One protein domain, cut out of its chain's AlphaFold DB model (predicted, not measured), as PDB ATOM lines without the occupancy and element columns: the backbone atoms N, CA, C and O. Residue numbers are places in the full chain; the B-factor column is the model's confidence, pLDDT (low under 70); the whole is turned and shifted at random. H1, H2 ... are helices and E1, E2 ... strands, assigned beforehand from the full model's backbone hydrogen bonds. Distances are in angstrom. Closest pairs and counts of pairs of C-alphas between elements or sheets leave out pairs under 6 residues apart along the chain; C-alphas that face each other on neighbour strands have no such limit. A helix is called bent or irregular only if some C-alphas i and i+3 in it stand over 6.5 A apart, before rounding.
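Overview. This is residues 83 to 167 and 190 to 286 of the 383 residues of an uncharacterized protein of Neonectria ditissima (UniProt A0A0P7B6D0). A small three-stranded sheet, E1 E3 E2, sits to one side of a body of short helices gathered round one long helix, H7. H6 and H10 pack on opposite sides of H7, H9 lies near H7 on the same side as H6 but farther along it, and past H10 the helices H3 and H11 make the far end, where H11 grazes the sheet. The printed part has 182 residues with eleven named helices and three named strands, in the order H1 H2 H3 H4 E1 E2 E3 H5 H6 H7 H8 H9 H10 H11; the sheet is mixed, and the class is mostly helix. The whole is compact, with a radius of gyration of the C-alphas of 16.5 A and spans of 45 by 43 by 29 A.

Arrangement. Look first at inner strand E3, residues 143 to 146. Edge strand E1, residues 126 to 129, is its parallel neighbour at 33 degrees, with N 144 and O 126 2.8 A apart, within hydrogen-bond range. Edge strand E2, residues 138 to 140, is antiparallel to E3 at 162 degrees and forms a hairpin with it; N 143 and O 140 are 2.8 A apart. Residues 138 to 139 of E2 also pair, parallel, with residues 262 to 263. H4, residues 117 to 122, only grazes the sheet with its residues 117 to 121; H11, residues 264 to 273, only grazes it with residues 264 to 267. H4 touches H8, residues 215 to 223, about perpendicular at 89 degrees, closest at C-alphas 117 and 217, 5.4 A. H11 touches H3, residues 102 to 108, at a steep tilt of 50 degrees, opposite ways, closest at C-alphas 108 and 266, 5.2 A. Now turn to the hub, H7, residues 190 to 211. With residues 194 to 198 alone it touches H6, residues 156 to 163, at a steep tilt of 42 degrees, opposite ways; C-alphas 163 and 198 are closest, 5.2 A. With residues 203 to 207 alone it touches H10, residues 255 to 258, closest at C-alphas 203 and 257, 5.4 A. H1, residues 83 to 92, only just touches residues 194 to 197 of H7, with 3 pairs of C-alphas within 8 A, the closest being 90 and 197, 6.2 A. H5, residues 151 to 154, and H9, residues 233 to 244, are each close to H7 but not clearly touching, at 7.3 A from C-alpha 153 to 201 and 6.3 A from C-alpha 240 to 209. H2, residues 96 to 100, meets H3 only through their link. Of four touching helix pairs with a tilt, one is shallow: the packing is mostly crossed. Every O i to N i+4 pair is within hydrogen-bond range in H1, H2, H4, H6, H7, H8 and H9; H11 has 5 of 6, H3 0 of 3 but 3 of 4 O i to N i+3 pairs, and H5 and H10 are too short for an O i to N i+4 pair.

Along the chain. Find C-alpha 190 at (25.250, 26.204, 41.199); H7 runs 31.9 A to C-alpha 211 at (31.760, 13.328, 12.743). H9 spans 16.3 A, H1 14.4 A and H11 14.2 A, ending at C-alpha 273, (55.956, 14.541, 32.692). E1 spans 10.0 A. H3 is irregular: C-alphas 103 and 106 are 7.4 A apart.

Size, cuts and confidence. Residues 168 to 189 are not printed; C-alphas 167 and 190 are 10.6 A apart across this cut. Of the links printed whole, no link is long. The C-alphas of Pro 234 and Phe 278, farthest apart, are 48.7 A from each other. Residues 274 to 286 hold no named element. Mean pLDDT of the printed part is 84.6, with 83 to 84, 165 to 167, 190 to 192 and 275 to 286 under 70.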
ATOM      1  N   GLY A  83      19.921  18.796  43.215       57.56
ATOM      2  CA  GLY A  83      21.350  18.720  43.516       57.56
ATOM      3  C   GLY A  83      21.967  17.401  43.052       57.56
ATOM      4  O   GLY A  83      23.023  17.419  42.425       57.56
ATOM      5  N   ASP A  84      21.258  16.296  43.285       66.31
ATOM      6  CA  ASP A  84      21.697  14.934  42.955       66.31
ATOM      7  C   ASP A  84      21.818  14.704  41.435       66.31
ATOM      8  O   ASP A  84      22.833  14.234  40.916       66.31
ATOM      9  N   LEU A  85      20.831  15.191  40.677       72.25
ATOM     10  CA  LEU A  85      20.857  15.129  39.217       72.25
ATOM     11  C   LEU A  85      21.957  16.019  38.606       72.25
ATOM     12  O   LEU A  85      22.595  15.633  37.627       72.25
ATOM     13  N   ASP A  86      22.204  17.207  39.167       74.31
ATOM     14  CA  ASP A  86      23.284  18.088  38.704       74.31
ATOM     15  C   ASP A  86      24.674  17.461  38.954       74.31
ATOM     16  O   ASP A  86      25.590  17.680  38.154       74.31
ATOM     17  N   SER A  87      24.855  16.666  40.021       77.19
ATOM     18  CA  SER A  87      26.069  15.855  40.224       77.19
ATOM     19  C   SER A  87      26.190  14.709  39.224       77.19
ATOM     20  O   SER A  87      27.268  14.535  38.653       77.19
ATOM     21  N   ASP A  88      25.105  13.987  38.949       80.38
ATOM     22  CA  ASP A  88      25.102  12.899  37.965       80.38
ATOM     23  C   ASP A  88      25.465  13.403  36.562       80.38
ATOM     24  O   ASP A  88      26.297  12.810  35.872       80.38
ATOM     25  N   LEU A  89      24.893  14.538  36.142       82.31
ATOM     26  CA  LEU A  89      25.221  15.169  34.860       82.31
ATOM     27  C   LEU A  89      26.674  15.640  34.798       82.31
ATOM     28  O   LEU A  89      27.312  15.524  33.749       82.31
ATOM     29  N   ASP A  90      27.183  16.226  35.881       83.62
ATOM     30  CA  ASP A  90      28.561  16.715  35.932       83.62
ATOM     31  C   ASP A  90      29.559  15.567  35.783       83.62
ATOM     32  O   ASP A  90      30.561  15.703  35.080       83.62
ATOM     33  N   ARG A  91      29.228  14.412  36.361       83.38
ATOM     34  CA  ARG A  91      30.006  13.181  36.274       83.38
ATOM     35  C   ARG A  91      29.928  12.524  34.898       83.38
ATOM     36  O   ARG A  91      30.950  12.135  34.335       83.38
ATOM     37  N   GLU A  92      28.729  12.446  34.330       86.75
ATOM     38  CA  GLU A  92      28.485  11.926  32.978       86.75
ATOM     39  C   GLU A  92      29.192  12.772  31.903       86.75
ATOM     40  O   GLU A  92      29.689  12.263  30.890       86.75
ATOM     41  N   LEU A  93      29.271  14.084  32.137       89.06
ATOM     42  CA  LEU A  93      29.958  15.051  31.289       89.06
ATOM     43  C   LEU A  93      31.270  15.539  31.926       89.06
ATOM     44  O   LEU A  93      31.649  16.700  31.734       89.06
ATOM     45  N   ASP A  94      31.986  14.670  32.647       87.56
ATOM     46  CA  ASP A  94      33.240  15.049  33.301       87.56
ATOM     47  C   ASP A  94      34.384  15.244  32.289       87.56
ATOM     48  O   ASP A  94      34.638  14.439  31.386       87.56
ATOM     49  N   LEU A  95      35.102  16.353  32.461       87.25
ATOM     50  CA  LEU A  95      36.304  16.717  31.713       87.25
ATOM     51  C   LEU A  95      37.455  17.157  32.626       87.25
ATOM     52  O   LEU A  95      38.484  17.597  32.108       87.25
ATOM     53  N   ALA A  96      37.337  17.020  33.952       82.88
ATOM     54  CA  ALA A  96      38.296  17.532  34.934       82.88
ATOM     55  C   ALA A  96      39.741  17.129  34.607       82.88
ATOM     56  O   ALA A  96      40.671  17.940  34.676       82.88
ATOM     57  N   ARG A  97      39.936  15.886  34.156       82.00
ATOM     58  CA  ARG A  97      41.243  15.369  33.725       82.00
ATOM     59  C   ARG A  97      41.790  16.140  32.517       82.00
ATOM     60  O   ARG A  97      42.946  16.565  32.511       82.00
ATOM     61  N   LEU A  98      40.995  16.367  31.477       84.94
ATOM     62  CA  LEU A  98      41.463  17.119  30.306       84.94
ATOM     63  C   LEU A  98      41.663  18.605  30.608       84.94
ATOM     64  O   LEU A  98      42.612  19.197  30.084       84.94
ATOM     65  N   THR A  99      40.841  19.185  31.481       83.50
ATOM     66  CA  THR A  99      40.956  20.587  31.904       83.50
ATOM     67  C   THR A  99      42.309  20.865  32.563       83.50
ATOM     68  O   THR A  99      42.975  21.831  32.192       83.50
ATOM     69  N   LYS A 100      42.805  19.959  33.423       82.00
ATOM     70  CA  LYS A 100      44.138  20.070  34.059       82.00
ATOM     71  C   LYS A 100      45.289  20.205  33.056       82.00
ATOM     72  O   LYS A 100      46.287  20.864  33.329       82.00
ATOM     73  N   VAL A 101      45.158  19.601  31.874       82.81
ATOM     74  CA  VAL A 101      46.185  19.638  30.818       82.81
ATOM     75  C   VAL A 101      45.807  20.538  29.646       82.81
ATOM     76  O   VAL A 101      46.462  20.480  28.600       82.81
ATOM     77  N   HIS A 102      44.797  21.403  29.807       82.62
ATOM     78  CA  HIS A 102      44.259  22.241  28.733       82.62
ATOM     79  C   HIS A 102      45.361  23.009  27.979       82.62
ATOM     80  O   HIS A 102      45.457  22.955  26.747       82.62
ATOM     81  N   ARG A 103      46.287  23.631  28.725       83.00
ATOM     82  CA  ARG A 103      47.431  24.393  28.190       83.00
ATOM     83  C   ARG A 103      48.328  23.579  27.248       83.00
ATOM     84  O   ARG A 103      48.995  24.160  26.387       83.00
ATOM     85  N   TYR A 104      48.330  22.255  27.373       83.25
ATOM     86  CA  TYR A 104      49.163  21.326  26.608       83.25
ATOM     87  C   TYR A 104      48.383  20.540  25.546       83.25
ATOM     88  O   TYR A 104      48.999  19.794  24.783       83.25
ATOM     89  N   LEU A 105      47.062  20.729  25.412       85.19
ATOM     90  CA  LEU A 105      46.243  19.999  24.427       85.19
ATOM     91  C   LEU A 105      46.711  20.193  22.983       85.19
ATOM     92  O   LEU A 105      46.625  19.270  22.178       85.19
ATOM     93  N   TRP A 106      47.307  21.344  22.663       84.25
ATOM     94  CA  TRP A 106      47.900  21.600  21.346       84.25
ATOM     95  C   TRP A 106      49.056  20.655  20.985       84.25
ATOM     96  O   TRP A 106      49.380  20.489  19.809       84.25
ATOM     97  N   LEU A 107      49.688  20.038  21.985       83.81
ATOM     98  CA  LEU A 107      50.706  19.015  21.783       83.81
ATOM     99  C   LEU A 107      50.054  17.668  21.428       83.81
ATOM    100  O   LEU A 107      50.611  16.880  20.658       83.81
ATOM    101  N   VAL A 108      48.854  17.420  21.956       86.25
ATOM    102  CA  VAL A 108      48.086  16.172  21.836       86.25
ATOM    103  C   VAL A 108      47.277  16.108  20.542       86.25
ATOM    104  O   VAL A 108      47.213  15.043  19.922       86.25
ATOM    105  N   GLY A 109      46.703  17.233  20.118       86.19
ATOM    106  CA  GLY A 109      45.825  17.341  18.958       86.19
ATOM    107  C   GLY A 109      45.897  18.713  18.290       86.19
ATOM    108  O   GLY A 109      46.387  19.688  18.859       86.19
ATOM    109  N   ARG A 110      45.416  18.794  17.046       87.06
ATOM    110  CA  ARG A 110      45.280  20.072  16.324       87.06
ATOM    111  C   ARG A 110      43.907  20.692  16.634       87.06
ATOM    112  O   ARG A 110      42.956  19.927  16.780       87.06
ATOM    113  N   PRO A 111      43.780  22.034  16.691       86.75
ATOM    114  CA  PRO A 111      42.522  22.741  16.984       86.75
ATOM    115  C   PRO A 111      41.552  22.733  15.783       86.75
ATOM    116  O   PRO A 111      41.138  23.773  15.263       86.75
ATOM    117  N   ASN A 112      41.256  21.532  15.292       87.94
ATOM    118  CA  ASN A 112      40.395  21.283  14.148       87.94
ATOM    119  C   ASN A 112      39.218  20.412  14.567       87.94
ATOM    120  O   ASN A 112      39.412  19.511  15.387       87.94
ATOM    121  N   PRO A 113      38.046  20.603  13.938       90.12
ATOM    122  CA  PRO A 113      36.951  19.657  14.068       90.12
ATOM    123  C   PRO A 113      37.409  18.236  13.695       90.12
ATOM    124  O   PRO A 113      38.280  18.087  12.824       90.12
ATOM    125  N   PRO A 114      36.839  17.195  14.323       93.81
ATOM    126  CA  PRO A 114      37.182  15.813  14.015       93.81
ATOM    127  C   PRO A 114      36.886  15.462  12.552       93.81
ATOM    128  O   PRO A 114      36.025  16.059  11.890       93.81
ATOM    129  N   ARG A 115      37.627  14.489  12.012       94.88
ATOM    130  CA  ARG A 115      37.336  13.938  10.681       94.88
ATOM    131  C   ARG A 115      36.034  13.129  10.729       94.88
ATOM    132  O   ARG A 115      35.772  12.518  11.764       94.88
ATOM    133  N   PRO A 116      35.261  13.092   9.629       96.56
ATOM    134  CA  PRO A 116      34.004  12.357   9.594       96.56
ATOM    135  C   PRO A 116      34.229  10.843   9.712       96.56
ATOM    136  O   PRO A 116      35.334  10.364   9.427       96.56
ATOM    137  N   LEU A 117      33.205  10.100  10.132       96.44
ATOM    138  CA  LEU A 117      33.304   8.681  10.502       96.44
ATOM    139  C   LEU A 117      33.814   7.789   9.365       96.44
ATOM    140  O   LEU A 117      34.764   7.034   9.575       96.44
ATOM    141  N   HIS A 118      33.290   7.930   8.148       96.19
ATOM    142  CA  HIS A 118      33.762   7.178   6.980       96.19
ATOM    143  C   HIS A 118      35.263   7.386   6.740       96.19
ATOM    144  O   HIS A 118      35.978   6.464   6.354       96.19
ATOM    145  N   ARG A 119      35.780   8.593   7.014       95.50
ATOM    146  CA  ARG A 119      37.205   8.894   6.859       95.50
ATOM    147  C   ARG A 119      38.035   8.274   7.975       95.50
ATOM    148  O   ARG A 119      39.176   7.910   7.710       95.50
ATOM    149  N   GLN A 120      37.500   8.161   9.195       95.12
ATOM    150  CA  GLN A 120      38.162   7.406  10.266       95.12
ATOM    151  C   GLN A 120      38.371   5.954   9.818       95.12
ATOM    152  O   GLN A 120      39.500   5.465   9.868       95.12
ATOM    153  N   LEU A 121      37.322   5.326   9.274       94.06
ATOM    154  CA  LEU A 121      37.386   3.966   8.732       94.06
ATOM    155  C   LEU A 121      38.371   3.856   7.560       94.06
ATOM    156  O   LEU A 121      39.203   2.957   7.549       94.06
ATOM    157  N   ALA A 122      38.357   4.809   6.622       94.69
ATOM    158  CA  ALA A 122      39.266   4.815   5.470       94.69
ATOM    159  C   ALA A 122      40.754   4.946   5.852       94.69
ATOM    160  O   ALA A 122      41.627   4.502   5.113       94.69
ATOM    161  N   ILE A 123      41.062   5.552   7.004       92.62
ATOM    162  CA  ILE A 123      42.430   5.630   7.550       92.62
ATOM    163  C   ILE A 123      42.822   4.321   8.268       92.62
ATOM    164  O   ILE A 123      43.952   4.183   8.733       92.62
ATOM    165  N   GLY A 124      41.905   3.356   8.366       91.44
ATOM    166  CA  GLY A 124      42.100   2.103   9.087       91.44
ATOM    167  C   GLY A 124      41.888   2.242  10.592       91.44
ATOM    168  O   GLY A 124      42.501   1.500  11.354       91.44
ATOM    169  N   ARG A 125      41.079   3.217  11.044       91.88
ATOM    170  CA  ARG A 125      40.705   3.315  12.459       91.88
ATOM    171  C   ARG A 125      39.440   2.522  12.754       91.88
ATOM    172  O   ARG A 125      38.402   2.761  12.147       91.88
ATOM    173  N   GLU A 126      39.515   1.657  13.749       93.19
ATOM    174  CA  GLU A 126      38.367   1.036  14.396       93.19
ATOM    175  C   GLU A 126      37.708   2.031  15.367       93.19
ATOM    176  O   GLU A 126      38.392   2.775  16.073       93.19
ATOM    177  N   ILE A 127      36.376   2.067  15.385       94.62
ATOM    178  CA  ILE A 127      35.594   2.936  16.274       94.62
ATOM    179  C   ILE A 127      35.206   2.103  17.490       94.62
ATOM    180  O   ILE A 127      34.496   1.112  17.334       94.62
ATOM    181  N   ILE A 128      35.666   2.514  18.669       93.69
ATOM    182  CA  ILE A 128      35.401   1.855  19.948       93.69
ATOM    183  C   ILE A 128      34.493   2.751  20.784       93.69
ATOM    184  O   ILE A 128      34.752   3.947  20.924       93.69
ATOM    185  N   ILE A 129      33.441   2.164  21.347       93.81
ATOM    186  CA  ILE A 129      32.536   2.839  22.275       93.81
ATOM    187  C   ILE A 129      33.243   3.021  23.622       93.81
ATOM    188  O   ILE A 129      33.777   2.064  24.177       93.81
ATOM    189  N   ASP A 130      33.245   4.248  24.141       90.88
ATOM    190  CA  ASP A 130      33.735   4.568  25.485       90.88
ATOM    191  C   ASP A 130      32.815   5.617  26.106       90.88
ATOM    192  O   ASP A 130      32.723   6.728  25.591       90.88
ATOM    193  N   GLU A 131      32.129   5.276  27.195       90.38
ATOM    194  CA  GLU A 131      31.163   6.177  27.831       90.38
ATOM    195  C   GLU A 131      31.805   7.400  28.489       90.38
ATOM    196  O   GLU A 131      31.118   8.357  28.840       90.38
ATOM    197  N   ARG A 132      33.124   7.445  28.648       89.88
ATOM    198  CA  ARG A 132      33.755   8.579  29.314       89.88
ATOM    199  C   ARG A 132      33.908   9.758  28.362       89.88
ATOM    200  O   ARG A 132      34.524   9.664  27.293       89.88
ATOM    201  N   LEU A 133      33.413  10.928  28.767       92.12
ATOM    202  CA  LEU A 133      33.501  12.126  27.932       92.12
ATOM    203  C   LEU A 133      34.957  12.561  27.683       92.12
ATOM    204  O   LEU A 133      35.283  13.035  26.586       92.12
ATOM    205  N   ASP A 134      35.838  12.340  28.663       90.56
ATOM    206  CA  ASP A 134      37.277  12.608  28.594       90.56
ATOM    207  C   ASP A 134      38.021  11.716  27.573       90.56
ATOM    208  O   ASP A 134      39.127  12.050  27.139       90.56
ATOM    209  N   MET A 135      37.404  10.614  27.137       91.50
ATOM    210  CA  MET A 135      37.932   9.694  26.126       91.50
ATOM    211  C   MET A 135      37.358   9.903  24.730       91.50
ATOM    212  O   MET A 135      37.955   9.463  23.747       91.50
ATOM    213  N   HIS A 136      36.253  10.634  24.604       94.81
ATOM    214  CA  HIS A 136      35.664  10.926  23.302       94.81
ATOM    215  C   HIS A 136      36.694  11.601  22.356       94.81
ATOM    216  O   HIS A 136      37.375  12.567  22.709       94.81
ATOM    217  N   LEU A 137      36.850  11.058  21.146       95.00
ATOM    218  CA  LEU A 137      37.834  11.439  20.116       95.00
ATOM    219  C   LEU A 137      39.317  11.262  20.485       95.00
ATOM    220  O   LEU A 137      40.210  11.744  19.769       95.00
ATOM    221  N   VAL A 138      39.610  10.542  21.566       93.62
ATOM    222  CA  VAL A 138      40.966  10.085  21.855       93.62
ATOM    223  C   VAL A 138      41.271   8.876  20.968       93.62
ATOM    224  O   VAL A 138      40.451   7.978  20.822       93.62
ATOM    225  N   TRP A 139      42.449   8.831  20.346       92.12
ATOM    226  CA  TRP A 139      42.838   7.735  19.453       92.12
ATOM    227  C   TRP A 139      44.224   7.169  19.775       92.12
ATOM    228  O   TRP A 139      45.147   7.883  20.198       92.12
ATOM    229  N   HIS A 140      44.379   5.865  19.547       86.50
ATOM    230  CA  HIS A 140      45.602   5.097  19.776       86.50
ATOM    231  C   HIS A 140      45.682   3.925  18.792       86.50
ATOM    232  O   HIS A 140      44.674   3.270  18.588       86.50
ATOM    233  N   THR A 141      46.851   3.686  18.179       83.62
ATOM    234  CA  THR A 141      47.162   2.463  17.389       83.62
ATOM    235  C   THR A 141      45.999   1.926  16.539       83.62
ATOM    236  O   THR A 141      45.518   0.823  16.758       83.62
ATOM    237  N   GLY A 142      45.494   2.734  15.601       85.81
ATOM    238  CA  GLY A 142      44.413   2.296  14.707       85.81
ATOM    239  C   GLY A 142      43.028   2.201  15.358       85.81
ATOM    240  O   GLY A 142      42.129   1.626  14.770       85.81
ATOM    241  N   ARG A 143      42.815   2.776  16.542       90.31
ATOM    242  CA  ARG A 143      41.512   2.844  17.218       90.31
ATOM    243  C   ARG A 143      41.186   4.268  17.632       90.31
ATOM    244  O   ARG A 143      42.094   5.031  17.977       90.31
ATOM    245  N   ILE A 144      39.910   4.625  17.609       94.12
ATOM    246  CA  ILE A 144      39.379   5.885  18.134       94.12
ATOM    247  C   ILE A 144      38.231   5.593  19.096       94.12
ATOM    248  O   ILE A 144      37.314   4.850  18.761       94.12
ATOM    249  N   PHE A 145      38.300   6.184  20.284       94.81
ATOM    250  CA  PHE A 145      37.275   6.073  21.312       94.81
ATOM    251  C   PHE A 145      36.224   7.156  21.091       94.81
ATOM    252  O   PHE A 145      36.557   8.326  20.883       94.81
ATOM    253  N   VAL A 146      34.950   6.780  21.091       96.25
ATOM    254  CA  VAL A 146      33.836   7.696  20.844       96.25
ATOM    255  C   VAL A 146      32.727   7.400  21.846       96.25
ATOM    256  O   VAL A 146      32.146   6.320  21.829       96.25
ATOM    257  N   LYS A 147      32.411   8.388  22.690       95.25
ATOM    258  CA  LYS A 147      31.219   8.362  23.545       95.25
ATOM    259  C   LYS A 147      29.940   8.361  22.711       95.25
ATOM    260  O   LYS A 147      29.819   9.297  21.912       95.25
ATOM    261  N   PRO A 148      29.020   7.386  22.875       94.81
ATOM    262  CA  PRO A 148      27.697   7.392  22.254       94.81
ATOM    263  C   PRO A 148      26.942   8.666  22.601       94.81
ATOM    264  O   PRO A 148      27.128   9.228  23.678       94.81
ATOM    265  N   LEU A 149      26.118   9.167  21.687       93.00
ATOM    266  CA  LEU A 149      25.397  10.406  21.935       93.00
ATOM    267  C   LEU A 149      24.262  10.147  22.938       93.00
ATOM    268  O   LEU A 149      23.321   9.422  22.595       93.00
ATOM    269  N   PRO A 150      24.296  10.737  24.151       90.44
ATOM    270  CA  PRO A 150      23.279  10.453  25.148       90.44
ATOM    271  C   PRO A 150      21.901  10.915  24.680       90.44
ATOM    272  O   PRO A 150      21.732  12.035  24.186       90.44
ATOM    273  N   ARG A 151      20.892  10.058  24.864       86.75
ATOM    274  CA  ARG A 151      19.521  10.292  24.377       86.75
ATOM    275  C   ARG A 151      18.909  11.568  24.952       86.75
ATOM    276  O   ARG A 151      18.212  12.285  24.236       86.75
ATOM    277  N   PHE A 152      19.222  11.900  26.204       83.69
ATOM    278  CA  PHE A 152      18.743  13.124  26.847       83.69
ATOM    279  C   PHE A 152      19.223  14.402  26.136       83.69
ATOM    280  O   PHE A 152      18.490  15.390  26.098       83.69
ATOM    281  N   LEU A 153      20.397  14.383  25.489       87.62
ATOM    282  CA  LEU A 153      20.899  15.534  24.729       87.62
ATOM    283  C   LEU A 153      20.150  15.760  23.414       87.62
ATOM    284  O   LEU A 153      20.307  16.839  22.850       87.62
ATOM    285  N   LEU A 154      19.347  14.799  22.941       86.50
ATOM    286  CA  LEU A 154      18.551  14.881  21.707       86.50
ATOM    287  C   LEU A 154      17.126  15.422  21.928       86.50
ATOM    288  O   LEU A 154      16.373  15.576  20.961       86.50
ATOM    289  N   CYS A 155      16.751  15.731  23.173       83.69
ATOM    290  CA  CYS A 155      15.458  16.323  23.508       83.69
ATOM    291  C   CYS A 155      15.608  17.776  24.006       83.69
ATOM    292  O   CYS A 155      16.212  17.998  25.054       83.69
ATOM    293  N   PRO A 156      14.987  18.781  23.350       80.56
ATOM    294  CA  PRO A 156      15.056  20.188  23.760       80.56
ATOM    295  C   PRO A 156      14.538  20.448  25.171       80.56
ATOM    296  O   PRO A 156      15.062  21.312  25.867       80.56
ATOM    297  N   ALA A 157      13.524  19.691  25.605       76.81
ATOM    298  CA  ALA A 157      12.934  19.825  26.934       76.81
ATOM    299  C   ALA A 157      13.972  19.627  28.049       76.81
ATOM    300  O   ALA A 157      13.927  20.316  29.066       76.81
ATOM    301  N   PHE A 158      14.946  18.738  27.830       81.19
ATOM    302  CA  PHE A 158      16.053  18.531  28.757       81.19
ATOM    303  C   PHE A 158      16.946  19.772  28.850       81.19
ATOM    304  O   PHE A 158      17.256  20.242  29.945       81.19
ATOM    305  N   TRP A 159      17.302  20.357  27.702       82.19
ATOM    306  CA  TRP A 159      18.117  21.569  27.651       82.19
ATOM    307  C   TRP A 159      17.456  22.725  28.395       82.19
ATOM    308  O   TRP A 159      18.112  23.342  29.230       82.19
ATOM    309  N   SER A 160      16.169  22.971  28.136       77.81
ATOM    310  CA  SER A 160      15.401  24.055  28.764       77.81
ATOM    311  C   SER A 160      15.254  23.915  30.284       77.81
ATOM    312  O   SER A 160      15.018  24.896  30.983       77.81
ATOM    313  N   ARG A 161      15.335  22.689  30.808       72.50
ATOM    314  CA  ARG A 161      15.070  22.412  32.225       72.50
ATOM    315  C   ARG A 161      16.338  22.304  33.067       72.50
ATOM    316  O   ARG A 161      16.326  22.731  34.216       72.50
ATOM    317  N   TYR A 162      17.414  21.754  32.502       72.31
ATOM    318  CA  TYR A 162      18.627  21.414  33.261       72.31
ATOM    319  C   TYR A 162      19.874  22.170  32.797       72.31
ATOM    320  O   TYR A 162      20.807  22.364  33.569       72.31
ATOM    321  N   LEU A 163      19.901  22.645  31.546       77.12
ATOM    322  CA  LEU A 163      21.089  23.280  30.963       77.12
ATOM    323  C   LEU A 163      20.921  24.786  30.749       77.12
ATOM    324  O   LEU A 163      21.911  25.506  30.627       77.12
ATOM    325  N   THR A 164      19.692  25.288  30.678       72.50
ATOM    326  CA  THR A 164      19.407  26.722  30.630       72.50
ATOM    327  C   THR A 164      19.096  27.196  32.039       72.50
ATOM    328  O   THR A 164      18.044  26.889  32.592       72.50
ATOM    329  N   GLY A 165      20.035  27.915  32.652       58.00
ATOM    330  CA  GLY A 165      19.798  28.511  33.958       58.00
ATOM    331  C   GLY A 165      18.696  29.561  33.857       58.00
ATOM    332  O   GLY A 165      18.902  30.602  33.238       58.00
ATOM    333  N   SER A 166      17.546  29.319  34.481       43.97
ATOM    334  CA  SER A 166      16.645  30.397  34.874       43.97
ATOM    335  C   SER A 166      17.324  31.157  36.010       43.97
ATOM    336  O   SER A 166      17.149  30.846  37.186       43.97
ATOM    337  N   SER A 167      18.174  32.120  35.662       43.62
ATOM    338  CA  SER A 167      18.615  33.129  36.618       43.62
ATOM    339  C   SER A 167      17.374  33.871  37.105       43.62
ATOM    340  O   SER A 167      16.660  34.463  36.289       43.62
ATOM    341  N   PRO A 190      26.009  27.188  41.988       56.06
ATOM    342  CA  PRO A 190      25.250  26.204  41.199       56.06
ATOM    343  C   PRO A 190      24.923  26.666  39.766       56.06
ATOM    344  O   PRO A 190      24.903  25.874  38.825       56.06
ATOM    345  N   ILE A 191      24.741  27.974  39.560       59.38
ATOM    346  CA  ILE A 191      24.483  28.560  38.233       59.38
ATOM    347  C   ILE A 191      25.723  28.462  37.323       59.38
ATOM    348  O   ILE A 191      25.593  28.196  36.125       59.38
ATOM    349  N   CYS A 192      26.930  28.622  37.878       68.62
ATOM    350  CA  CYS A 192      28.183  28.480  37.131       68.62
ATOM    351  C   CYS A 192      28.410  27.022  36.705       68.62
ATOM    352  O   CYS A 192      28.837  26.775  35.574       68.62
ATOM    353  N   LYS A 193      28.025  26.069  37.562       74.81
ATOM    354  CA  LYS A 193      28.090  24.633  37.275       74.81
ATOM    355  C   LYS A 193      27.197  24.241  36.092       74.81
ATOM    356  O   LYS A 193      27.685  23.665  35.122       74.81
ATOM    357  N   ARG A 194      25.919  24.646  36.081       77.62
ATOM    358  CA  ARG A 194      24.994  24.351  34.959       77.62
ATOM    359  C   ARG A 194      25.453  24.943  33.627       77.62
ATOM    360  O   ARG A 194      25.344  24.297  32.585       77.62
ATOM    361  N   LEU A 195      26.019  26.152  33.650       81.06
ATOM    362  CA  LEU A 195      26.619  26.765  32.462       81.06
ATOM    363  C   LEU A 195      27.831  25.971  31.957       81.06
ATOM    364  O   LEU A 195      27.974  25.799  30.745       81.06
ATOM    365  N   ALA A 196      28.681  25.461  32.852       83.75
ATOM    366  CA  ALA A 196      29.793  24.593  32.478       83.75
ATOM    367  C   ALA A 196      29.290  23.288  31.839       83.75
ATOM    368  O   ALA A 196      29.705  22.963  30.726       83.75
ATOM    369  N   ILE A 197      28.325  22.602  32.462       86.69
ATOM    370  CA  ILE A 197      27.704  21.379  31.923       86.69
ATOM    371  C   ILE A 197      27.114  21.644  30.530       86.69
ATOM    372  O   ILE A 197      27.379  20.896  29.585       86.69
ATOM    373  N   ARG A 198      26.397  22.763  30.351       88.31
ATOM    374  CA  ARG A 198      25.868  23.182  29.043       88.31
ATOM    375  C   ARG A 198      26.974  23.335  27.996       88.31
ATOM    376  O   ARG A 198      26.803  22.859  26.872       88.31
ATOM    377  N   LYS A 199      28.100  23.975  28.337       89.75
ATOM    378  CA  LYS A 199      29.245  24.141  27.420       89.75
ATOM    379  C   LYS A 199      29.843  22.796  26.999       89.75
ATOM    380  O   LYS A 199      30.210  22.625  25.832       89.75
ATOM    381  N   ARG A 200      29.915  21.832  27.925       92.25
ATOM    382  CA  ARG A 200      30.405  20.472  27.651       92.25
ATOM    383  C   ARG A 200      29.433  19.689  26.763       92.25
ATOM    384  O   ARG A 200      29.857  19.107  25.766       92.25
ATOM    385  N   ALA A 201      28.135  19.749  27.060       91.69
ATOM    386  CA  ALA A 201      27.077  19.126  26.265       91.69
ATOM    387  C   ALA A 201      27.024  19.678  24.830       91.69
ATOM    388  O   ALA A 201      26.939  18.915  23.866       91.69
ATOM    389  N   LEU A 202      27.126  21.004  24.667       92.00
ATOM    390  CA  LEU A 202      27.128  21.632  23.343       92.00
ATOM    391  C   LEU A 202      28.380  21.245  22.552       92.00
ATOM    392  O   LEU A 202      28.293  20.960  21.359       92.00
ATOM    393  N   GLY A 203      29.533  21.174  23.219       92.94
ATOM    394  CA  GLY A 203      30.762  20.677  22.612       92.94
ATOM    395  C   GLY A 203      30.632  19.253  22.074       92.94
ATOM    396  O   GLY A 203      31.081  18.990  20.957       92.94
ATOM    397  N   LEU A 204      29.959  18.366  22.817       94.81
ATOM    398  CA  LEU A 204      29.692  16.992  22.384       94.81
ATOM    399  C   LEU A 204      28.758  16.943  21.168       94.81
ATOM    400  O   LEU A 204      28.997  16.184  20.235       94.81
ATOM    401  N   LEU A 205      27.726  17.784  21.113       94.06
ATOM    402  CA  LEU A 205      26.890  17.874  19.911       94.06
ATOM    403  C   LEU A 205      27.689  18.354  18.695       94.06
ATOM    404  O   LEU A 205      27.561  17.809  17.598       94.06
ATOM    405  N   VAL A 206      28.544  19.358  18.883       93.81
ATOM    406  CA  VAL A 206      29.347  19.931  17.797       93.81
ATOM    407  C   VAL A 206      30.402  18.951  17.292       93.81
ATOM    408  O   VAL A 206      30.663  18.905  16.085       93.81
ATOM    409  N   SER A 207      30.981  18.122  18.164       95.12
ATOM    410  CA  SER A 207      31.866  17.048  17.714       95.12
ATOM    411  C   SER A 207      31.122  16.030  16.853       95.12
ATOM    412  O   SER A 207      31.630  15.660  15.793       95.12
ATOM    413  N   TYR A 208      29.900  15.650  17.233       95.75
ATOM    414  CA  TYR A 208      29.057  14.757  16.439       95.75
ATOM    415  C   TYR A 208      28.646  15.353  15.088       95.75
ATOM    416  O   TYR A 208      28.705  14.657  14.079       95.75
ATOM    417  N   ILE A 209      28.326  16.646  15.024       95.19
ATOM    418  CA  ILE A 209      28.071  17.354  13.757       95.19
ATOM    419  C   ILE A 209      29.283  17.263  12.813       95.19
ATOM    420  O   ILE A 209      29.141  17.110  11.600       95.19
ATOM    421  N   ALA A 210      30.501  17.329  13.355       95.00
ATOM    422  CA  ALA A 210      31.721  17.197  12.559       95.00
ATOM    423  C   ALA A 210      32.059  15.738  12.179       95.00
ATOM    424  O   ALA A 210      32.692  15.516  11.136       95.00
ATOM    425  N   LEU A 211      31.646  14.767  13.002       96.38
ATOM    426  CA  LEU A 211      31.760  13.328  12.743       96.38
ATOM    427  C   LEU A 211      30.756  12.847  11.683       96.38
ATOM    428  O   LEU A 211      31.117  12.034  10.834       96.38
ATOM    429  N   ILE A 212      29.527  13.361  11.715       96.38
ATOM    430  CA  ILE A 212      28.402  12.923  10.884       96.38
ATOM    431  C   ILE A 212      28.070  14.008   9.865       96.38
ATOM    432  O   ILE A 212      27.129  14.790  10.031       96.38
ATOM    433  N   ARG A 213      28.886  14.078   8.809       94.56
ATOM    434  CA  ARG A 213      28.739  15.088   7.750       94.56
ATOM    435  C   ARG A 213      27.927  14.597   6.569       94.56
ATOM    436  O   ARG A 213      27.249  15.395   5.929       94.56
ATOM    437  N   TYR A 214      28.038  13.312   6.272       95.69
ATOM    438  CA  TYR A 214      27.372  12.679   5.147       95.69
ATOM    439  C   TYR A 214      26.359  11.654   5.642       95.69
ATOM    440  O   TYR A 214      26.465  11.145   6.756       95.69
ATOM    441  N   GLU A 215      25.404  11.309   4.787       95.12
ATOM    442  CA  GLU A 215      24.406  10.286   5.101       95.12
ATOM    443  C   GLU A 215      25.057   8.913   5.354       95.12
ATOM    444  O   GLU A 215      24.647   8.174   6.243       95.12
ATOM    445  N   SER A 216      26.161   8.605   4.665       95.56
ATOM    446  CA  SER A 216      26.961   7.407   4.948       95.56
ATOM    447  C   SER A 216      27.531   7.398   6.371       95.56
ATOM    448  O   SER A 216      27.522   6.356   7.018       95.56
ATOM    449  N   ASP A 217      27.976   8.548   6.892       96.38
ATOM    450  CA  ASP A 217      28.435   8.657   8.283       96.38
ATOM    451  C   ASP A 217      27.301   8.394   9.271       96.38
ATOM    452  O   ASP A 217      27.538   7.840  10.341       96.38
ATOM    453  N   PHE A 218      26.080   8.801   8.921       96.19
ATOM    454  CA  PHE A 218      24.907   8.609   9.763       96.19
ATOM    455  C   PHE A 218      24.586   7.123   9.926       96.19
ATOM    456  O   PHE A 218      24.449   6.650  11.054       96.19
ATOM    457  N   TYR A 219      24.569   6.367   8.824       96.06
ATOM    458  CA  TYR A 219      24.371   4.918   8.885       96.06
ATOM    459  C   TYR A 219      25.519   4.206   9.612       96.06
ATOM    460  O   TYR A 219      25.255   3.335  10.435       96.06
ATOM    461  N   ILE A 220      26.774   4.635   9.410       95.50
ATOM    462  CA  ILE A 220      27.924   4.114  10.175       95.50
ATOM    463  C   ILE A 220      27.736   4.369  11.678       95.50
ATOM    464  O   ILE A 220      28.006   3.496  12.499       95.50
ATOM    465  N   ALA A 221      27.275   5.561  12.065       95.56
ATOM    466  CA  ALA A 221      27.045   5.893  13.468       95.56
ATOM    467  C   ALA A 221      25.941   5.027  14.095       95.56
ATOM    468  O   ALA A 221      26.082   4.602  15.241       95.56
ATOM    469  N   GLN A 222      24.868   4.735  13.354       94.31
ATOM    470  CA  GLN A 222      23.801   3.840  13.809       94.31
ATOM    471  C   GLN A 222      24.264   2.382  13.908       94.31
ATOM    472  O   GLN A 222      23.979   1.720  14.906       94.31
ATOM    473  N   GLU A 223      25.015   1.894  12.917       94.69
ATOM    474  CA  GLU A 223      25.589   0.542  12.908       94.69
ATOM    475  C   GLU A 223      26.519   0.322  14.108       94.69
ATOM    476  O   GLU A 223      26.515  -0.737  14.729       94.69
ATOM    477  N   ARG A 224      27.288   1.351  14.480       93.31
ATOM    478  CA  ARG A 224      28.197   1.329  15.635       93.31
ATOM    479  C   ARG A 224      27.538   1.740  16.950       93.31
ATOM    480  O   ARG A 224      28.260   2.018  17.900       93.31
ATOM    481  N   HIS A 225      26.207   1.806  17.011       92.88
ATOM    482  CA  HIS A 225      25.444   2.160  18.215       92.88
ATOM    483  C   HIS A 225      25.834   3.508  18.856       92.88
ATOM    484  O   HIS A 225      25.609   3.729  20.042       92.88
ATOM    485  N   LEU A 226      26.401   4.431  18.074       93.94
ATOM    486  CA  LEU A 226      26.728   5.787  18.527       93.94
ATOM    487  C   LEU A 226      25.505   6.703  18.529       93.94
ATOM    488  O   LEU A 226      25.467   7.686  19.269       93.94
ATOM    489  N   LEU A 227      24.527   6.397  17.675       93.62
ATOM    490  CA  LEU A 227      23.249   7.087  17.597       93.62
ATOM    491  C   LEU A 227      22.089   6.129  17.905       93.62
ATOM    492  O   LEU A 227      22.153   4.952  17.535       93.62
ATOM    493  N   PRO A 228      21.002   6.635  18.512       89.88
ATOM    494  CA  PRO A 228      19.769   5.875  18.662       89.88
ATOM    495  C   PRO A 228      19.188   5.475  17.298       89.88
ATOM    496  O   PRO A 228      19.229   6.251  16.336       89.88
ATOM    497  N   LYS A 229      18.607   4.273  17.220       87.62
ATOM    498  CA  LYS A 229      17.987   3.752  15.987       87.62
ATOM    499  C   LYS A 229      16.747   4.548  15.574       87.62
ATOM    500  O   LYS A 229      16.394   4.562  14.402       87.62
ATOM    501  N   GLU A 230      16.107   5.223  16.526       87.56
ATOM    502  CA  GLU A 230      14.892   6.013  16.304       87.56
ATOM    503  C   GLU A 230      15.174   7.351  15.606       87.56
ATOM    504  O   GLU A 230      14.265   7.992  15.076       87.56
ATOM    505  N   LEU A 231      16.434   7.793  15.615       88.69
ATOM    506  CA  LEU A 231      16.851   9.035  14.983       88.69
ATOM    507  C   LEU A 231      16.893   8.863  13.460       88.69
ATOM    508  O   LEU A 231      17.377   7.857  12.950       88.69
ATOM    509  N   THR A 232      16.429   9.873  12.722       91.50
ATOM    510  CA  THR A 232      16.413   9.865  11.250       91.50
ATOM    511  C   THR A 232      17.371  10.906  10.669       91.50
ATOM    512  O   THR A 232      17.611  11.953  11.278       91.50
ATOM    513  N   TRP A 233      17.891  10.658   9.462       92.75
ATOM    514  CA  TRP A 233      18.783  11.595   8.767       92.75
ATOM    515  C   TRP A 233      18.164  12.992   8.536       92.75
ATOM    516  O   TRP A 233      18.834  13.990   8.820       92.75
ATOM    517  N   PRO A 234      16.887  13.135   8.117       92.62
ATOM    518  CA  PRO A 234      16.269  14.455   7.990       92.62
ATOM    519  C   PRO A 234      16.212  15.218   9.320       92.62
ATOM    520  O   PRO A 234      16.513  16.414   9.356       92.62
ATOM    521  N   ALA A 235      15.886  14.530  10.421       89.19
ATOM    522  CA  ALA A 235      15.864  15.121  11.758       89.19
ATOM    523  C   ALA A 235      17.270  15.575  12.191       89.19
ATOM    524  O   ALA A 235      17.440  16.702  12.668       89.19
ATOM    525  N   TRP A 236      18.295  14.755  11.927       92.56
ATOM    526  CA  TRP A 236      19.700  15.113  12.139       92.56
ATOM    527  C   TRP A 236      20.107  16.376  11.367       92.56
ATOM    528  O   TRP A 236      20.741  17.279  11.922       92.56
ATOM    529  N   GLY A 237      19.704  16.481  10.097       91.38
ATOM    530  CA  GLY A 237      19.986  17.642   9.251       91.38
ATOM    531  C   GLY A 237      19.298  18.931   9.717       91.38
ATOM    532  O   GLY A 237      19.867  20.018   9.590       91.38
ATOM    533  N   VAL A 238      18.085  18.850  10.277       90.31
ATOM    534  CA  VAL A 238      17.404  20.008  10.893       90.31
ATOM    535  C   VAL A 238      18.146  20.464  12.148       90.31
ATOM    536  O   VAL A 238      18.497  21.640  12.244       90.31
ATOM    537  N   MET A 239      18.453  19.539  13.060       90.75
ATOM    538  CA  MET A 239      19.185  19.849  14.293       90.75
ATOM    539  C   MET A 239      20.552  20.469  13.994       90.75
ATOM    540  O   MET A 239      20.902  21.510  14.543       90.75
ATOM    541  N   THR A 240      21.313  19.864  13.080       91.06
ATOM    542  CA  THR A 240      22.649  20.339  12.699       91.06
ATOM    543  C   THR A 240      22.613  21.780  12.196       91.06
ATOM    544  O   THR A 240      23.445  22.595  12.597       91.06
ATOM    545  N   ARG A 241      21.623  22.124  11.362       89.19
ATOM    546  CA  ARG A 241      21.432  23.504  10.894       89.19
ATOM    547  C   ARG A 241      21.165  24.452  12.060       89.19
ATOM    548  O   ARG A 241      21.826  25.481  12.152       89.19
ATOM    549  N   GLN A 242      20.259  24.096  12.969       87.69
ATOM    550  CA  GLN A 242      19.922  24.936  14.123       87.69
ATOM    551  C   GLN A 242      21.138  25.178  15.032       87.69
ATOM    552  O   GLN A 242      21.417  26.322  15.379       87.69
ATOM    553  N   VAL A 243      21.927  24.136  15.315       87.44
ATOM    554  CA  VAL A 243      23.123  24.230  16.167       87.44
ATOM    555  C   VAL A 243      24.234  25.063  15.513       87.44
ATOM    556  O   VAL A 243      24.836  25.905  16.176       87.44
ATOM    557  N   ILE A 244      24.516  24.870  14.218       86.75
ATOM    558  CA  ILE A 244      25.581  25.612  13.508       86.75
ATOM    559  C   ILE A 244      25.254  27.109  13.393       86.75
ATOM    560  O   ILE A 244      26.171  27.932  13.385       86.75
ATOM    561  N   HIS A 245      23.971  27.469  13.301       85.06
ATOM    562  CA  HIS A 245      23.525  28.861  13.196       85.06
ATOM    563  C   HIS A 245      23.518  29.623  14.529       85.06
ATOM    564  O   HIS A 245      23.255  30.827  14.533       85.06
ATOM    565  N   ILE A 246      23.848  28.972  15.648       82.94
ATOM    566  CA  ILE A 246      24.053  29.658  16.926       82.94
ATOM    567  C   ILE A 246      25.218  30.646  16.771       82.94
ATOM    568  O   ILE A 246      26.353  30.259  16.474       82.94
ATOM    569  N   LYS A 247      24.939  31.939  16.979       75.50
ATOM    570  CA  LYS A 247      25.961  32.994  16.958       75.50
ATOM    571  C   LYS A 247      27.048  32.699  17.989       75.50
ATOM    572  O   LYS A 247      26.748  32.263  19.099       75.50
ATOM    573  N   ASN A 248      28.306  32.956  17.634       78.50
ATOM    574  CA  ASN A 248      29.454  32.745  18.518       78.50
ATOM    575  C   ASN A 248      29.504  31.331  19.124       78.50
ATOM    576  O   ASN A 248      29.805  31.160  20.301       78.50
ATOM    577  N   ILE A 249      29.215  30.288  18.338       83.69
ATOM    578  CA  ILE A 249      29.139  28.909  18.851       83.69
ATOM    579  C   ILE A 249      30.384  28.496  19.662       83.69
ATOM    580  O   ILE A 249      30.267  27.842  20.691       83.69
ATOM    581  N   TYR A 250      31.576  28.948  19.261       82.00
ATOM    582  CA  TYR A 250      32.832  28.613  19.935       82.00
ATOM    583  C   TYR A 250      32.985  29.233  21.334       82.00
ATOM    584  O   TYR A 250      33.740  28.682  22.127       82.00
ATOM    585  N   SER A 251      32.283  30.326  21.668       82.50
ATOM    586  CA  SER A 251      32.282  30.872  23.038       82.50
ATOM    587  C   SER A 251      31.367  30.085  23.984       82.50
ATOM    588  O   SER A 251      31.536  30.118  25.204       82.50
ATOM    589  N   HIS A 252      30.421  29.336  23.414       83.75
ATOM    590  CA  HIS A 252      29.450  28.516  24.134       83.75
ATOM    591  C   HIS A 252      29.886  27.054  24.274       83.75
ATOM    592  O   HIS A 252      29.150  26.257  24.850       83.75
ATOM    593  N   ILE A 253      31.054  26.686  23.748       86.62
ATOM    594  CA  ILE A 253      31.595  25.329  23.795       86.62
ATOM    595  C   ILE A 253      32.781  25.293  24.760       86.62
ATOM    596  O   ILE A 253      33.574  26.232  24.827       86.62
ATOM    597  N   ASP A 254      32.930  24.186  25.487       88.12
ATOM    598  CA  ASP A 254      34.116  23.959  26.308       88.12
ATOM    599  C   ASP A 254      35.395  23.899  25.447       88.12
ATOM    600  O   ASP A 254      35.429  23.279  24.379       88.12
ATOM    601  N   GLN A 255      36.478  24.527  25.919       84.19
ATOM    602  CA  GLN A 255      37.719  24.673  25.153       84.19
ATOM    603  C   GLN A 255      38.333  23.327  24.726       84.19
ATOM    604  O   GLN A 255      39.079  23.277  23.741       84.19
ATOM    605  N   ARG A 256      38.012  22.225  25.418       89.69
ATOM    606  CA  ARG A 256      38.387  20.865  25.012       89.69
ATOM    607  C   ARG A 256      37.940  20.548  23.585       89.69
ATOM    608  O   ARG A 256      38.724  19.987  22.827       89.69
ATOM    609  N   PHE A 257      36.720  20.919  23.195       89.69
ATOM    610  CA  PHE A 257      36.123  20.512  21.913       89.69
ATOM    611  C   PHE A 257      36.584  21.359  20.723       89.69
ATOM    612  O   PHE A 257      36.294  21.030  19.573       89.69
ATOM    613  N   VAL A 258      37.370  22.413  20.971       88.31
ATOM    614  CA  VAL A 258      38.133  23.095  19.913       88.31
ATOM    615  C   VAL A 258      39.147  22.132  19.282       88.31
ATOM    616  O   VAL A 258      39.454  22.230  18.090       88.31
ATOM    617  N   TYR A 259      39.651  21.180  20.071       89.94
ATOM    618  CA  TYR A 259      40.517  20.101  19.620       89.94
ATOM    619  C   TYR A 259      39.669  18.855  19.362       89.94
ATOM    620  O   TYR A 259      39.220  18.205  20.298       89.94
ATOM    621  N   GLY A 260      39.462  18.507  18.092       88.44
ATOM    622  CA  GLY A 260      38.716  17.308  17.721       88.44
ATOM    623  C   GLY A 260      39.451  16.038  18.135       88.44
ATOM    624  O   GLY A 260      39.084  15.384  19.096       88.44
ATOM    625  N   GLU A 261      40.509  15.673  17.414       93.38
ATOM    626  CA  GLU A 261      41.200  14.394  17.627       93.38
ATOM    627  C   GLU A 261      42.407  14.530  18.561       93.38
ATOM    628  O   GLU A 261      43.359  15.264  18.264       93.38
ATOM    629  N   LEU A 262      42.416  13.747  19.644       92.19
ATOM    630  CA  LEU A 262      43.487  13.731  20.641       92.19
ATOM    631  C   LEU A 262      44.289  12.428  20.568       92.19
ATOM    632  O   LEU A 262      43.745  11.332  20.645       92.19
ATOM    633  N   ARG A 263      45.616  12.510  20.435       90.50
ATOM    634  CA  ARG A 263      46.471  11.315  20.372       90.50
ATOM    635  C   ARG A 263      46.851  10.823  21.773       90.50
ATOM    636  O   ARG A 263      47.697  11.438  22.430       90.50
ATOM    637  N   LEU A 264      46.370   9.642  22.173       88.00
ATOM    638  CA  LEU A 264      46.596   9.074  23.514       88.00
ATOM    639  C   LEU A 264      48.083   8.961  23.878       88.00
ATOM    640  O   LEU A 264      48.487   9.287  24.986       88.00
ATOM    641  N   SER A 265      48.939   8.570  22.925       81.81
ATOM    642  CA  SER A 265      50.387   8.438  23.178       81.81
ATOM    643  C   SER A 265      51.054   9.748  23.622       81.81
ATOM    644  O   SER A 265      52.050   9.716  24.335       81.81
ATOM    645  N   ARG A 266      50.529  10.904  23.191       86.25
ATOM    646  CA  ARG A 266      51.055  12.219  23.581       86.25
ATOM    647  C   ARG A 266      50.446  12.676  24.897       86.25
ATOM    648  O   ARG A 266      51.162  13.207  25.734       86.25
ATOM    649  N   LEU A 267      49.163  12.387  25.099       86.69
ATOM    650  CA  LEU A 267      48.468  12.640  26.355       86.69
ATOM    651  C   LEU A 267      49.119  11.879  27.521       86.69
ATOM    652  O   LEU A 267      49.451  12.481  28.535       86.69
ATOM    653  N   ASN A 268      49.437  10.594  27.326       84.00
ATOM    654  CA  ASN A 268      50.191   9.788  28.289       84.00
ATOM    655  C   ASN A 268      51.568  10.382  28.610       84.00
ATOM    656  O   ASN A 268      51.994  10.319  29.756       84.00
ATOM    657  N   LYS A 269      52.268  10.959  27.623       81.00
ATOM    658  CA  LYS A 269      53.565  11.614  27.856       81.00
ATOM    659  C   LYS A 269      53.418  12.877  28.699       81.00
ATOM    660  O   LYS A 269      54.210  13.063  29.606       81.00
ATOM    661  N   ILE A 270      52.409  13.707  28.431       83.31
ATOM    662  CA  ILE A 270      52.144  14.917  29.226       83.31
ATOM    663  C   ILE A 270      51.864  14.532  30.675       83.31
ATOM    664  O   ILE A 270      52.525  15.039  31.567       83.31
ATOM    665  N   TYR A 271      50.960  13.579  30.898       78.06
ATOM    666  CA  TYR A 271      50.623  13.118  32.244       78.06
ATOM    667  C   TYR A 271      51.817  12.524  32.998       78.06
ATOM    668  O   TYR A 271      51.975  12.793  34.177       78.06
ATOM    669  N   ARG A 272      52.705  11.792  32.315       76.31
ATOM    670  CA  ARG A 272      53.934  11.263  32.931       76.31
ATOM    671  C   ARG A 272      54.974  12.337  33.264       76.31
ATOM    672  O   ARG A 272      55.831  12.078  34.100       76.31
ATOM    673  N   LEU A 273      54.952  13.479  32.571       73.19
ATOM    674  CA  LEU A 273      55.956  14.541  32.692       73.19
ATOM    675  C   LEU A 273      55.502  15.709  33.581       73.19
ATOM    676  O   LEU A 273      56.344  16.517  33.965       73.19
ATOM    677  N   LEU A 274      54.206  15.829  33.883       71.19
ATOM    678  CA  LEU A 274      53.658  16.917  34.694       71.19
ATOM    679  C   LEU A 274      53.373  16.465  36.142       71.19
ATOM    680  O   LEU A 274      52.700  15.450  36.334       71.19
ATOM    681  N   PRO A 275      53.803  17.235  37.160       58.50
ATOM    682  CA  PRO A 275      53.392  17.019  38.548       58.50
ATOM    683  C   PRO A 275      51.866  17.148  38.725       58.50
ATOM    684  O   PRO A 275      51.244  17.927  37.999       58.50
ATOM    685  N   PRO A 276      51.243  16.450  39.699       53.56
ATOM    686  CA  PRO A 276      51.828  15.499  40.655       53.56
ATOM    687  C   PRO A 276      51.831  14.038  40.157       53.56
ATOM    688  O   PRO A 276      52.255  13.137  40.872       53.56
ATOM    689  N   LEU A 277      51.362  13.778  38.933       56.47
ATOM    690  CA  LEU A 277      51.065  12.436  38.409       56.47
ATOM    691  C   LEU A 277      52.269  11.776  37.716       56.47
ATOM    692  O   LEU A 277      52.114  11.095  36.696       56.47
ATOM    693  N   PHE A 278      53.473  11.937  38.273       53.94
ATOM    694  CA  PHE A 278      54.643  11.205  37.792       53.94
ATOM    695  C   PHE A 278      54.317   9.701  37.789       53.94
ATOM    696  O   PHE A 278      53.798   9.164  38.762       53.94
ATOM    697  N   PHE A 279      54.570   9.034  36.660       51.16
ATOM    698  CA  PHE A 279      54.306   7.603  36.408       51.16
ATOM    699  C   PHE A 279      52.854   7.171  36.128       51.16
ATOM    700  O   PHE A 279      52.662   6.113  35.517       51.16
ATOM    701  N   THR A 280      51.835   7.983  36.419       56.19
ATOM    702  CA  THR A 280      50.435   7.633  36.114       56.19
ATOM    703  C   THR A 280      50.051   8.149  34.726       56.19
ATOM    704  O   THR A 280      49.766   9.325  34.523       56.19
ATOM    705  N   GLY A 281      50.069   7.269  33.720       58.72
ATOM    706  CA  GLY A 281      49.566   7.602  32.381       58.72
ATOM    707  C   GLY A 281      48.068   7.937  32.391       58.72
ATOM    708  O   GLY A 281      47.328   7.449  33.239       58.72
ATOM    709  N   TYR A 282      47.605   8.724  31.411       63.53
ATOM    710  CA  TYR A 282      46.184   9.058  31.244       63.53
ATOM    711  C   TYR A 282      45.304   7.808  31.107       63.53
ATOM    712  O   TYR A 282      44.205   7.749  31.646       63.53
ATOM    713  N   ILE A 283      45.818   6.778  30.442       68.44
ATOM    714  CA  ILE A 283      45.347   5.399  30.575       68.44
ATOM    715  C   ILE A 283      46.581   4.532  30.820       68.44
ATOM    716  O   ILE A 283      47.633   4.768  30.206       68.44
ATOM    717  N   ARG A 284      46.464   3.504  31.675       56.53
ATOM    718  CA  ARG A 284      47.431   2.393  31.729       56.53
ATOM    719  C   ARG A 284      47.371   1.638  30.399       56.53
ATOM    720  O   ARG A 284      46.707   0.626  30.266       56.53
ATOM    721  N   ALA A 285      48.065   2.160  29.391       49.38
ATOM    722  CA  ALA A 285      48.119   1.613  28.035       49.38
ATOM    723  C   ALA A 285      48.896   0.278  27.932       49.38
ATOM    724  O   ALA A 285      49.173  -0.193  26.835       49.38
ATOM    725  N   TRP A 286      49.269  -0.325  29.063       44.28
ATOM    726  CA  TRP A 286      50.061  -1.548  29.150       44.28
ATOM    727  C   TRP A 286      49.181  -2.802  29.195       44.28
ATOM    728  O   TRP A 286      49.265  -3.566  30.148       44.28
TER     729      TRP A 286